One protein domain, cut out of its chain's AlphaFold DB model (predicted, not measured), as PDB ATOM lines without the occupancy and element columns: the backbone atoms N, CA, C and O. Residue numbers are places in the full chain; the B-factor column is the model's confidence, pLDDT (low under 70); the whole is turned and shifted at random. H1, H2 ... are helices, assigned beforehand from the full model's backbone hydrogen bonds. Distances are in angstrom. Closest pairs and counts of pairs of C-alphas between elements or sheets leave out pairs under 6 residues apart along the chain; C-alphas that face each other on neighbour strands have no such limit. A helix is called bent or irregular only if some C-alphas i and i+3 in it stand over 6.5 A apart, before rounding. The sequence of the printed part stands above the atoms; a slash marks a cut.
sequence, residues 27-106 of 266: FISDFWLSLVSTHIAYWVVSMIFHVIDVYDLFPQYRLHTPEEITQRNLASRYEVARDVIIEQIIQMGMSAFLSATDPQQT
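This is residues 27 to 106 of the 266 residues of an uncharacterized protein of Chaetomium globosum (strain ATCC 6205 / CBS 148.51 / DSM 1962 / NBRC 6347 / NRRL 1970) (UniProt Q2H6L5). This is a long, narrow U of helices: two long helices, H1 and H3, run side by side in opposite ways as its arms, and short H2, with the links on either side of it, makes the closed end. The arms touch toward the mouth of the U, H1 with residues 31 to 39 alone and H3 with residues 88 to 99 alone, and the stretch from residue 40 round the closed end to residue 83 stands free, with open space between the arms there. The printed part has 80 residues with three named helices, in the order H1, H2, H3, and no named strand; the class is all helix. The whole is extended, with a radius of gyration of the C-alphas of 18.0 A, and a rod in outline, its C-alphas spanning 54 by 25 by 19 A.

H1 covers residues 30 to 54, from C-alpha 30 at (-15.646, 16.794, 44.123) to C-alpha 54 at (-22.040, 26.065, 10.481), a length of 35.5 A. It is irregular, with C-alphas 35 and 38 standing 7.4 A apart, and it has a kink of 36 degrees near residue 37. H2 covers residues 66 to 72, 7 residues. H3 covers residues 77 to 101, 36.4 A from first to last C-alpha, and ends with C-alpha 101 at (-4.801, 25.372, 50.589).

H1 and H3 touch, with 6 pairs of C-alphas within 8 A. Their closest C-alphas, those of Leu 35 and Met 92, are 6.0 A apart. Their lines stand at a shallow tilt of 17 degrees, and they run opposite ways. Their centres are 13.5 A apart. H2 touches no helix: H1 and H2 are apart, and H2 and H3 are apart. In H2 and H3 every pair of O i and N i+4 is within hydrogen-bond range; in H1 19 of 21 are.

The two C-alphas farthest apart are those of Glu 67, in H2, and Thr 106, the last printed residue, at 56.1 A. The C-alphas of the first and last printed residues, Phe 27 and Thr 106, are 19.8 A apart. The link from H1 to H2 is long, with 11 residues between them, and the link from H2 to H3 is tight, with 4. Residues 101 to 106 also stand free. The printed part has no cut. The mean pLDDT of the printed part is 85.5 and that of H2 is 75; no printed residue is under 70.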
ATOM      1  N   PHE A  27     -18.807   8.541  41.030       94.56
ATOM      2  CA  PHE A  27     -17.826   8.177  40.001       94.56
ATOM      3  C   PHE A  27     -16.748   9.244  39.758       94.56
ATOM      4  O   PHE A  27     -15.841   9.011  38.962       94.56
ATOM      5  N   ILE A  28     -16.845  10.414  40.394       95.50
ATOM      6  CA  ILE A  28     -15.882  11.508  40.250       95.50
ATOM      7  C   ILE A  28     -15.789  12.256  41.574       95.50
ATOM      8  O   ILE A  28     -16.814  12.605  42.148       95.50
ATOM      9  N   SER A  29     -14.569  12.503  42.055       94.25
ATOM     10  CA  SER A  29     -14.403  13.272  43.287       94.25
ATOM     11  C   SER A  29     -14.806  14.728  43.090       94.25
ATOM     12  O   SER A  29     -14.646  15.279  41.994       94.25
ATOM     13  N   ASP A  30     -15.244  15.383  44.162       91.69
ATOM     14  CA  ASP A  30     -15.646  16.794  44.123       91.69
ATOM     15  C   ASP A  30     -14.500  17.710  43.670       91.69
ATOM     16  O   ASP A  30     -14.717  18.719  42.993       91.69
ATOM     17  N   PHE A  31     -13.255  17.304  43.941       92.44
ATOM     18  CA  PHE A  31     -12.062  17.953  43.403       92.44
ATOM     19  C   PHE A  31     -12.067  17.986  41.870       92.44
ATOM     20  O   PHE A  31     -12.015  19.060  41.276       92.44
ATOM     21  N   TRP A  32     -12.156  16.826  41.210       93.56
ATOM     22  CA  TRP A  32     -12.145  16.775  39.746       93.56
ATOM     23  C   TRP A  32     -13.411  17.374  39.154       93.56
ATOM     24  O   TRP A  32     -13.330  18.063  38.141       93.56
ATOM     25  N   LEU A  33     -14.558  17.148  39.797       92.25
ATOM     26  CA  LEU A  33     -15.838  17.693  39.373       92.25
ATOM     27  C   LEU A  33     -15.791  19.223  39.333       92.25
ATOM     28  O   LEU A  33     -16.130  19.814  38.309       92.25
ATOM     29  N   SER A  34     -15.321  19.859  40.408       89.81
ATOM     30  CA  SER A  34     -15.177  21.319  40.472       89.81
ATOM     31  C   SER A  34     -14.160  21.844  39.451       89.81
ATOM     32  O   SER A  34     -14.419  22.852  38.796       89.81
ATOM     33  N   LEU A  35     -13.054  21.119  39.245       91.62
ATOM     34  CA  LEU A  35     -11.952  21.524  38.375       91.62
ATOM     35  C   LEU A  35     -12.288  21.521  36.877       91.62
ATOM     36  O   LEU A  35     -11.738  22.345  36.154       91.62
ATOM     37  N   VAL A  36     -13.131  20.595  36.400       91.81
ATOM     38  CA  VAL A  36     -13.426  20.434  34.957       91.81
ATOM     39  C   VAL A  36     -14.820  20.917  34.553       91.81
ATOM     40  O   VAL A  36     -15.091  21.069  33.363       91.81
ATOM     41  N   SER A  37     -15.724  21.132  35.515       91.00
ATOM     42  CA  SER A  37     -17.135  21.448  35.248       91.00
ATOM     43  C   SER A  37     -17.304  22.699  34.381       91.00
ATOM     44  O   SER A  37     -18.013  22.668  33.371       91.00
ATOM     45  N   THR A  38     -16.602  23.784  34.717       87.56
ATOM     46  CA  THR A  38     -16.691  25.051  33.974       87.56
ATOM     47  C   THR A  38     -16.155  24.917  32.549       87.56
ATOM     48  O   THR A  38     -16.730  25.476  31.615       87.56
ATOM     49  N   HIS A  39     -15.111  24.115  32.353       90.50
ATOM     50  CA  HIS A  39     -14.497  23.839  31.053       90.50
ATOM     51  C   HIS A  39     -15.411  23.010  30.164       90.50
ATOM     52  O   HIS A  39     -15.615  23.350  28.999       90.50
ATOM     53  N   ILE A  40     -16.003  21.946  30.710       91.19
ATOM     54  CA  ILE A  40     -16.982  21.128  29.986       91.19
ATOM     55  C   ILE A  40     -18.164  22.001  29.565       91.19
ATOM     56  O   ILE A  40     -18.549  21.971  28.397       91.19
ATOM     57  N   ALA A  41     -18.705  22.816  30.475       89.12
ATOM     58  CA  ALA A  41     -19.804  23.726  30.165       89.12
ATOM     59  C   ALA A  41     -19.436  24.699  29.033       89.12
ATOM     60  O   ALA A  41     -20.204  24.854  28.082       89.12
ATOM     61  N   TYR A  42     -18.238  25.290  29.087       87.62
ATOM     62  CA  TYR A  42     -17.720  26.155  28.031       87.62
ATOM     63  C   TYR A  42     -17.677  25.445  26.668       87.62
ATOM     64  O   TYR A  42     -18.170  25.991  25.678       87.62
ATOM     65  N   TRP A  43     -17.133  24.226  26.596       88.19
ATOM     66  CA  TRP A  43     -17.025  23.490  25.333       88.19
ATOM     67  C   TRP A  43     -18.390  23.056  24.805       88.19
ATOM     68  O   TRP A  43     -18.638  23.166  23.607       88.19
ATOM     69  N   VAL A  44     -19.303  22.630  25.681       89.94
ATOM     70  CA  VAL A  44     -20.681  22.289  25.305       89.94
ATOM     71  C   VAL A  44     -21.378  23.495  24.678       89.94
ATOM     72  O   VAL A  44     -21.904  23.388  23.571       89.94
ATOM     73  N   VAL A  45     -21.337  24.657  25.336       85.25
ATOM     74  CA  VAL A  45     -21.950  25.888  24.818       85.25
ATOM     75  C   VAL A  45     -21.272  26.334  23.519       85.25
ATOM     76  O   VAL A  45     -21.957  26.627  22.540       85.25
ATOM     77  N   SER A  46     -19.939  26.307  23.457       83.00
ATOM     78  CA  SER A  46     -19.173  26.664  22.254       83.00
ATOM     79  C   SER A  46     -19.518  25.771  21.063       83.00
ATOM     80  O   SER A  46     -19.679  26.264  19.949       83.00
ATOM     81  N   MET A  47     -19.693  24.467  21.285       85.12
ATOM     82  CA  MET A  47     -20.095  23.529  20.238       85.12
ATOM     83  C   MET A  47     -21.534  23.758  19.776       85.12
ATOM     84  O   MET A  47     -21.800  23.654  18.582       85.12
ATOM     85  N   ILE A  48     -22.452  24.129  20.676       84.69
ATOM     86  CA  ILE A  48     -23.814  24.530  20.294       84.69
ATOM     87  C   ILE A  48     -23.761  25.744  19.358       84.69
ATOM     88  O   ILE A  48     -24.360  25.715  18.283       84.69
ATOM     89  N   PHE A  49     -22.998  26.783  19.714       81.81
ATOM     90  CA  PHE A  49     -22.818  27.950  18.846       81.81
ATOM     91  C   PHE A  49     -22.125  27.600  17.527       81.81
ATOM     92  O   PHE A  49     -22.524  28.104  16.481       81.81
ATOM     93  N   HIS A  50     -21.145  26.696  17.546       80.69
ATOM     94  CA  HIS A  50     -20.486  26.223  16.334       80.69
ATOM     95  C   HIS A  50     -21.462  25.525  15.379       80.69
ATOM     96  O   HIS A  50     -21.440  25.785  14.180       80.69
ATOM     97  N   VAL A  51     -22.350  24.677  15.905       84.88
ATOM     98  CA  VAL A  51     -23.408  24.021  15.123       84.88
ATOM     99  C   VAL A  51     -24.369  25.059  14.538       84.88
ATOM    100  O   VAL A  51     -24.682  24.989  13.353       84.88
ATOM    101  N   ILE A  52     -24.803  26.041  15.335       83.31
ATOM    102  CA  ILE A  52     -25.686  27.122  14.865       83.31
ATOM    103  C   ILE A  52     -25.046  27.905  13.710       83.31
ATOM    104  O   ILE A  52     -25.730  28.188  12.727       83.31
ATOM    105  N   ASP A  53     -23.756  28.229  13.825       80.81
ATOM    106  CA  ASP A  53     -22.995  28.990  12.829       80.81
ATOM    107  C   ASP A  53     -22.765  28.188  11.537       80.81
ATOM    108  O   ASP A  53     -23.028  28.681  10.444       80.81
ATOM    109  N   VAL A  54     -22.346  26.921  11.644       83.19
ATOM    110  CA  VAL A  54     -22.040  26.065  10.481       83.19
ATOM    111  C   VAL A  54     -23.283  25.715   9.666       83.19
ATOM    112  O   VAL A  54     -23.210  25.670   8.439       83.19
ATOM    113  N   TYR A  55     -24.411  25.452  10.326       90.06
ATOM    114  CA  TYR A  55     -25.665  25.114   9.644       90.06
ATOM    115  C   TYR A  55     -26.542  26.328   9.336       90.06
ATOM    116  O   TYR A  55     -27.633  26.144   8.800       90.06
ATOM    117  N   ASP A  56     -26.087  27.537   9.672       86.44
ATOM    118  CA  ASP A  56     -26.815  28.790   9.465       86.44
ATOM    119  C   ASP A  56     -28.281  28.693   9.935       86.44
ATOM    120  O   ASP A  56     -29.213  28.965   9.186       86.44
ATOM    121  N   LEU A  57     -28.510  28.229  11.174       86.31
ATOM    122  CA  LEU A  57     -29.859  27.860  11.649       86.31
ATOM    123  C   LEU A  57     -30.812  29.057  11.836       86.31
ATOM    124  O   LEU A  57     -32.032  28.882  11.843       86.31
ATOM    125  N   PHE A  58     -30.278  30.270  12.013       87.44
ATOM    126  CA  PHE A  58     -31.048  31.461  12.395       87.44
ATOM    127  C   PHE A  58     -30.669  32.734  11.604       87.44
ATOM    128  O   PHE A  58     -30.383  33.771  12.211       87.44
ATOM    129  N   PRO A  59     -30.690  32.717  10.260       86.12
ATOM    130  CA  PRO A  59     -30.212  33.837   9.448       86.12
ATOM    131  C   PRO A  59     -31.065  35.103   9.623       86.12
ATOM    132  O   PRO A  59     -30.543  36.211   9.558       86.12
ATOM    133  N   GLN A  60     -32.363  34.963   9.921       86.44
ATOM    134  CA  GLN A  60     -33.288  36.088  10.120       86.44
ATOM    135  C   GLN A  60     -32.967  36.988  11.327       86.44
ATOM    136  O   GLN A  60     -33.462  38.110  11.386       86.44
ATOM    137  N   TYR A  61     -32.176  36.512  12.292       84.75
ATOM    138  CA  TYR A  61     -31.810  37.275  13.492       84.75
ATOM    139  C   TYR A  61     -30.384  37.849  13.423       84.75
ATOM    140  O   TYR A  61     -29.901  38.433  14.393       84.75
ATOM    141  N   ARG A  62     -29.687  37.682  12.291       80.00
ATOM    142  CA  ARG A  62     -28.301  38.120  12.108       80.00
ATOM    143  C   ARG A  62     -28.236  39.643  11.916       80.00
ATOM    144  O   ARG A  62     -28.817  40.182  10.980       80.00
ATOM    145  N   LEU A  63     -27.500  40.327  12.796       80.00
ATOM    146  CA  LEU A  63     -27.313  41.789  12.763       80.00
ATOM    147  C   LEU A  63     -26.280  42.256  11.721       80.00
ATOM    148  O   LEU A  63     -26.410  43.353  11.189       80.00
ATOM    149  N   HIS A  64     -25.266  41.432  11.436       76.19
ATOM    150  CA  HIS A  64     -24.141  41.757  10.551       76.19
ATOM    151  C   HIS A  64     -24.020  40.743   9.423       76.19
ATOM    152  O   HIS A  64     -24.159  39.545   9.654       76.19
ATOM    153  N   THR A  65     -23.728  41.197   8.208       81.44
ATOM    154  CA  THR A  65     -23.544  40.288   7.063       81.44
ATOM    155  C   THR A  65     -22.332  39.360   7.265       81.44
ATOM    156  O   THR A  65     -21.387  39.745   7.963       81.44
ATOM    157  N   PRO A  66     -22.312  38.144   6.683       76.62
ATOM    158  CA  PRO A  66     -21.162  37.238   6.786       76.62
ATOM    159  C   PRO A  66     -19.842  37.875   6.329       76.62
ATOM    160  O   PRO A  66     -18.785  37.630   6.915       76.62
ATOM    161  N   GLU A  67     -19.900  38.736   5.314       79.19
ATOM    162  CA  GLU A  67     -18.759  39.484   4.795       79.19
ATOM    163  C   GLU A  67     -18.249  40.507   5.817       79.19
ATOM    164  O   GLU A  67     -17.042  40.596   6.044       79.19
ATOM    165  N   GLU A  68     -19.151  41.234   6.485       78.62
ATOM    166  CA  GLU A  68     -18.796  42.177   7.551       78.62
ATOM    167  C   GLU A  68     -18.160  41.455   8.750       78.62
ATOM    168  O   GLU A  68     -17.141  41.906   9.275       78.62
ATOM    169  N   ILE A  69     -18.713  40.308   9.156       71.31
ATOM    170  CA  ILE A  69     -18.169  39.496  10.257       71.31
ATOM    171  C   ILE A  69     -16.760  39.005   9.911       71.31
ATOM    172  O   ILE A  69     -15.852  39.103  10.732       71.31
ATOM    173  N   THR A  70     -16.558  38.520   8.685       74.50
ATOM    174  CA  THR A  70     -15.256  38.010   8.235       74.50
ATOM    175  C   THR A  70     -14.208  39.121   8.152       74.50
ATOM    176  O   THR A  70     -13.056  38.894   8.501       74.50
ATOM    177  N   GLN A  71     -14.593  40.333   7.741       76.62
ATOM    178  CA  GLN A  71     -13.678  41.480   7.703       76.62
ATOM    179  C   GLN A  71     -13.295  41.987   9.096       76.62
ATOM    180  O   GLN A  71     -12.182  42.473   9.286       76.62
ATOM    181  N   ARG A  72     -14.212  41.895  10.065       71.19
ATOM    182  CA  ARG A  72     -13.972  42.324  11.449       71.19
ATOM    183  C   ARG A  72     -13.266  41.259  12.286       71.19
ATOM    184  O   ARG A  72     -12.637  41.606  13.279       71.19
ATOM    185  N   ASN A  73     -13.360  39.985  11.907       71.69
ATOM    186  CA  ASN A  73     -12.690  38.899  12.608       71.69
ATOM    187  C   ASN A  73     -11.234  38.765  12.148       71.69
ATOM    188  O   ASN A  73     -10.926  38.086  11.170       71.69
ATOM    189  N   LEU A  74     -10.339  39.413  12.886       71.56
ATOM    190  CA  LEU A  74      -8.903  39.386  12.620       71.56
ATOM    191  C   LEU A  74      -8.221  38.111  13.150       71.56
ATOM    192  O   LEU A  74      -7.093  37.818  12.758       71.56
ATOM    193  N   ALA A  75      -8.897  37.346  14.013       72.44
ATOM    194  CA  ALA A  75      -8.351  36.175  14.687       72.44
ATOM    195  C   ALA A  75      -8.648  34.883  13.915       72.44
ATOM    196  O   ALA A  75      -9.798  34.592  13.561       72.44
ATOM    197  N   SER A  76      -7.640  34.032  13.719       78.00
ATOM    198  CA  SER A  76      -7.889  32.684  13.209       78.00
ATOM    199  C   SER A  76      -8.506  31.785  14.288       78.00
ATOM    200  O   SER A  76      -8.237  31.916  15.483       78.00
ATOM    201  N   ARG A  77      -9.294  30.786  13.867       74.25
ATOM    202  CA  ARG A  77      -9.873  29.779  14.781       74.25
ATOM    203  C   ARG A  77      -8.809  29.042  15.605       74.25
ATOM    204  O   ARG A  77      -9.083  28.646  16.732       74.25
ATOM    205  N   TYR A  78      -7.612  28.859  15.047       78.88
ATOM    206  CA  TYR A  78      -6.500  28.206  15.735       78.88
ATOM    207  C   TYR A  78      -5.902  29.082  16.842       78.88
ATOM    208  O   TYR A  78      -5.656  28.579  17.933       78.88
ATOM    209  N   GLU A  79      -5.694  30.378  16.588       77.25
ATOM    210  CA  GLU A  79      -5.203  31.318  17.609       77.25
ATOM    211  C   GLU A  79      -6.172  31.400  18.781       77.25
ATOM    212  O   GLU A  79      -5.763  31.246  19.927       77.25
ATOM    213  N   VAL A  80      -7.464  31.501  18.472       79.62
ATOM    214  CA  VAL A  80      -8.529  31.476  19.470       79.62
ATOM    215  C   VAL A  80      -8.500  30.182  20.289       79.62
ATOM    216  O   VAL A  80      -8.471  30.229  21.513       79.62
ATOM    217  N   ALA A  81      -8.458  29.014  19.639       80.62
ATOM    218  CA  ALA A  81      -8.434  27.734  20.348       80.62
ATOM    219  C   ALA A  81      -7.184  27.570  21.232       80.62
ATOM    220  O   ALA A  81      -7.274  27.036  22.336       80.62
ATOM    221  N   ARG A  82      -6.020  28.037  20.764       82.38
ATOM    222  CA  ARG A  82      -4.775  28.032  21.539       82.38
ATOM    223  C   ARG A  82      -4.910  28.886  22.798       82.38
ATOM    224  O   ARG A  82      -4.541  28.420  23.873       82.38
ATOM    225  N   ASP A  83      -5.413  30.107  22.660       79.50
ATOM    226  CA  ASP A  83      -5.495  31.054  23.772       79.50
ATOM    227  C   ASP A  83      -6.481  30.547  24.840       79.50
ATOM    228  O   ASP A  83      -6.144  30.524  26.023       79.50
ATOM    229  N   VAL A  84      -7.605  29.951  24.422       84.12
ATOM    230  CA  VAL A  84      -8.555  29.262  25.314       84.12
ATOM    231  C   VAL A  84      -7.904  28.128  26.100       84.12
ATOM    232  O   VAL A  84      -8.095  28.021  27.307       84.12
ATOM    233  N   ILE A  85      -7.129  27.262  25.441       87.12
ATOM    234  CA  ILE A  85      -6.455  26.141  26.116       87.12
ATOM    235  C   ILE A  85      -5.479  26.670  27.176       87.12
ATOM    236  O   ILE A  85      -5.419  26.131  28.281       87.12
ATOM    237  N   ILE A  86      -4.723  27.726  26.858       84.62
ATOM    238  CA  ILE A  86      -3.772  28.342  27.793       84.62
ATOM    239  C   ILE A  86      -4.509  28.912  29.010       84.62
ATOM    240  O   ILE A  86      -4.112  28.641  30.145       84.62
ATOM    241  N   GLU A  87      -5.593  29.655  28.793       83.06
ATOM    242  CA  GLU A  87      -6.419  30.209  29.870       83.06
ATOM    243  C   GLU A  87      -7.001  29.113  30.758       83.06
ATOM    244  O   GLU A  87      -6.914  29.189  31.983       83.06
ATOM    245  N   GLN A  88      -7.522  28.051  30.148       88.38
ATOM    246  CA  GLN A  88      -8.079  26.910  30.861       88.38
ATOM    247  C   GLN A  88      -7.027  26.195  31.717       88.38
ATOM    248  O   GLN A  88      -7.320  25.859  32.864       88.38
ATOM    249  N   ILE A  89      -5.796  26.026  31.219       90.50
ATOM    250  CA  ILE A  89      -4.677  25.467  31.995       90.50
ATOM    251  C   ILE A  89      -4.365  26.347  33.210       90.50
ATOM    252  O   ILE A  89      -4.200  25.829  34.316       90.50
ATOM    253  N   ILE A  90      -4.305  27.669  33.029       88.00
ATOM    254  CA  ILE A  90      -4.050  28.613  34.126       88.00
ATOM    255  C   ILE A  90      -5.193  28.561  35.150       88.00
ATOM    256  O   ILE A  90      -4.936  28.473  36.351       88.00
ATOM    257  N   GLN A  91      -6.446  28.555  34.689       87.25
ATOM    258  CA  GLN A  91      -7.633  28.478  35.537       87.25
ATOM    259  C   GLN A  91      -7.663  27.181  36.356       87.25
ATOM    260  O   GLN A  91      -7.898  27.223  37.563       87.25
ATOM    261  N   MET A  92      -7.367  26.037  35.730       90.25
ATOM    262  CA  MET A  92      -7.267  24.752  36.426       90.25
ATOM    263  C   MET A  92      -6.112  24.750  37.428       90.25
ATOM    264  O   MET A  92      -6.280  24.306  38.560       90.25
ATOM    265  N   GLY A  93      -4.950  25.289  37.051       93.00
ATOM    266  CA  GLY A  93      -3.804  25.412  37.950       93.00
ATOM    267  C   GLY A  93      -4.133  26.223  39.206       93.00
ATOM    268  O   GLY A  93      -3.842  25.782  40.317       93.00
ATOM    269  N   MET A  94      -4.800  27.370  39.045       90.25
ATOM    270  CA  MET A  94      -5.216  28.213  40.169       90.25
ATOM    271  C   MET A  94      -6.291  27.539  41.030       90.25
ATOM    272  O   MET A  94      -6.205  27.571  42.254       90.25
ATOM    273  N   SER A  95      -7.276  26.886  40.409       89.50
ATOM    274  CA  SER A  95      -8.321  26.147  41.128       89.50
ATOM    275  C   SER A  95      -7.737  24.996  41.951       89.50
ATOM    276  O   SER A  95      -8.113  24.812  43.106       89.50
ATOM    277  N   ALA A  96      -6.789  24.242  41.389       93.00
ATOM    278  CA  ALA A  96      -6.102  23.169  42.101       93.00
ATOM    279  C   ALA A  96      -5.246  23.709  43.257       93.00
ATOM    280  O   ALA A  96      -5.235  23.122  44.337       93.00
ATOM    281  N   PHE A  97      -4.563  24.840  43.051       94.44
ATOM    282  CA  PHE A  97      -3.795  25.508  44.100       94.44
ATOM    283  C   PHE A  97      -4.682  25.936  45.276       94.44
ATOM    284  O   PHE A  97      -4.371  25.593  46.413       94.44
ATOM    285  N   LEU A  98      -5.800  26.621  45.010       91.00
ATOM    286  CA  LEU A  98      -6.740  27.045  46.052       91.00
ATOM    287  C   LEU A  98      -7.313  25.846  46.814       91.00
ATOM    288  O   LEU A  98      -7.263  25.815  48.043       91.00
ATOM    289  N   SER A  99      -7.734  24.805  46.091       90.50
ATOM    290  CA  SER A  99      -8.250  23.582  46.710       90.50
ATOM    291  C   SER A  99      -7.217  22.866  47.585       90.50
ATOM    292  O   SER A  99      -7.608  22.192  48.531       90.50
ATOM    293  N   ALA A 100      -5.920  22.986  47.289       91.38
ATOM    294  CA  ALA A 100      -4.859  22.407  48.114       91.38
ATOM    295  C   ALA A 100      -4.579  23.218  49.391       91.38
ATOM    296  O   ALA A 100      -4.006  22.685  50.340       91.38
ATOM    297  N   THR A 101      -4.948  24.502  49.411       94.38
ATOM    298  CA  THR A 101      -4.801  25.372  50.589       94.38
ATOM    299  C   THR A 101      -6.020  25.373  51.505       94.38
ATOM    300  O   THR A 101      -5.895  25.748  52.671       94.38
ATOM    301  N   ASP A 102      -7.177  24.943  51.000       90.88
ATOM    302  CA  ASP A 102      -8.414  24.905  51.769       90.88
ATOM    303  C   ASP A 102      -8.460  23.699  52.723       90.88
ATOM    304  O   ASP A 102      -8.013  22.598  52.383       90.88
ATOM    305  N   PRO A 103      -9.007  23.870  53.942       90.56
ATOM    306  CA  PRO A 103      -9.238  22.750  54.841       90.56
ATOM    307  C   PRO A 103     -10.261  21.780  54.242       90.56
ATOM    308  O   PRO A 103     -11.150  22.165  53.479       90.56
ATOM    309  N   GLN A 104     -10.164  20.510  54.638       88.25
ATOM    310  CA  GLN A 104     -11.110  19.490  54.201       88.25
ATOM    311  C   GLN A 104     -12.545  19.878  54.587       88.25
ATOM    312  O   GLN A 104     -12.822  20.218  55.739       88.25
ATOM    313  N   GLN A 105     -13.457  19.790  53.618       89.88
ATOM    314  CA  GLN A 105     -14.876  20.053  53.831       89.88
ATOM    315  C   GLN A 105     -15.473  18.986  54.757       89.88
ATOM    316  O   GLN A 105     -15.267  17.783  54.571       89.88
ATOM    317  N   THR A 106     -16.211  19.435  55.768       92.50
ATOM    318  CA  THR A 106     -16.843  18.577  56.775       92.50
ATOM    319  C   THR A 106     -18.323  18.922  56.918       92.50
ATOM    320  O   THR A 106     -18.743  20.026  56.580       92.50
TER     321      THR A 106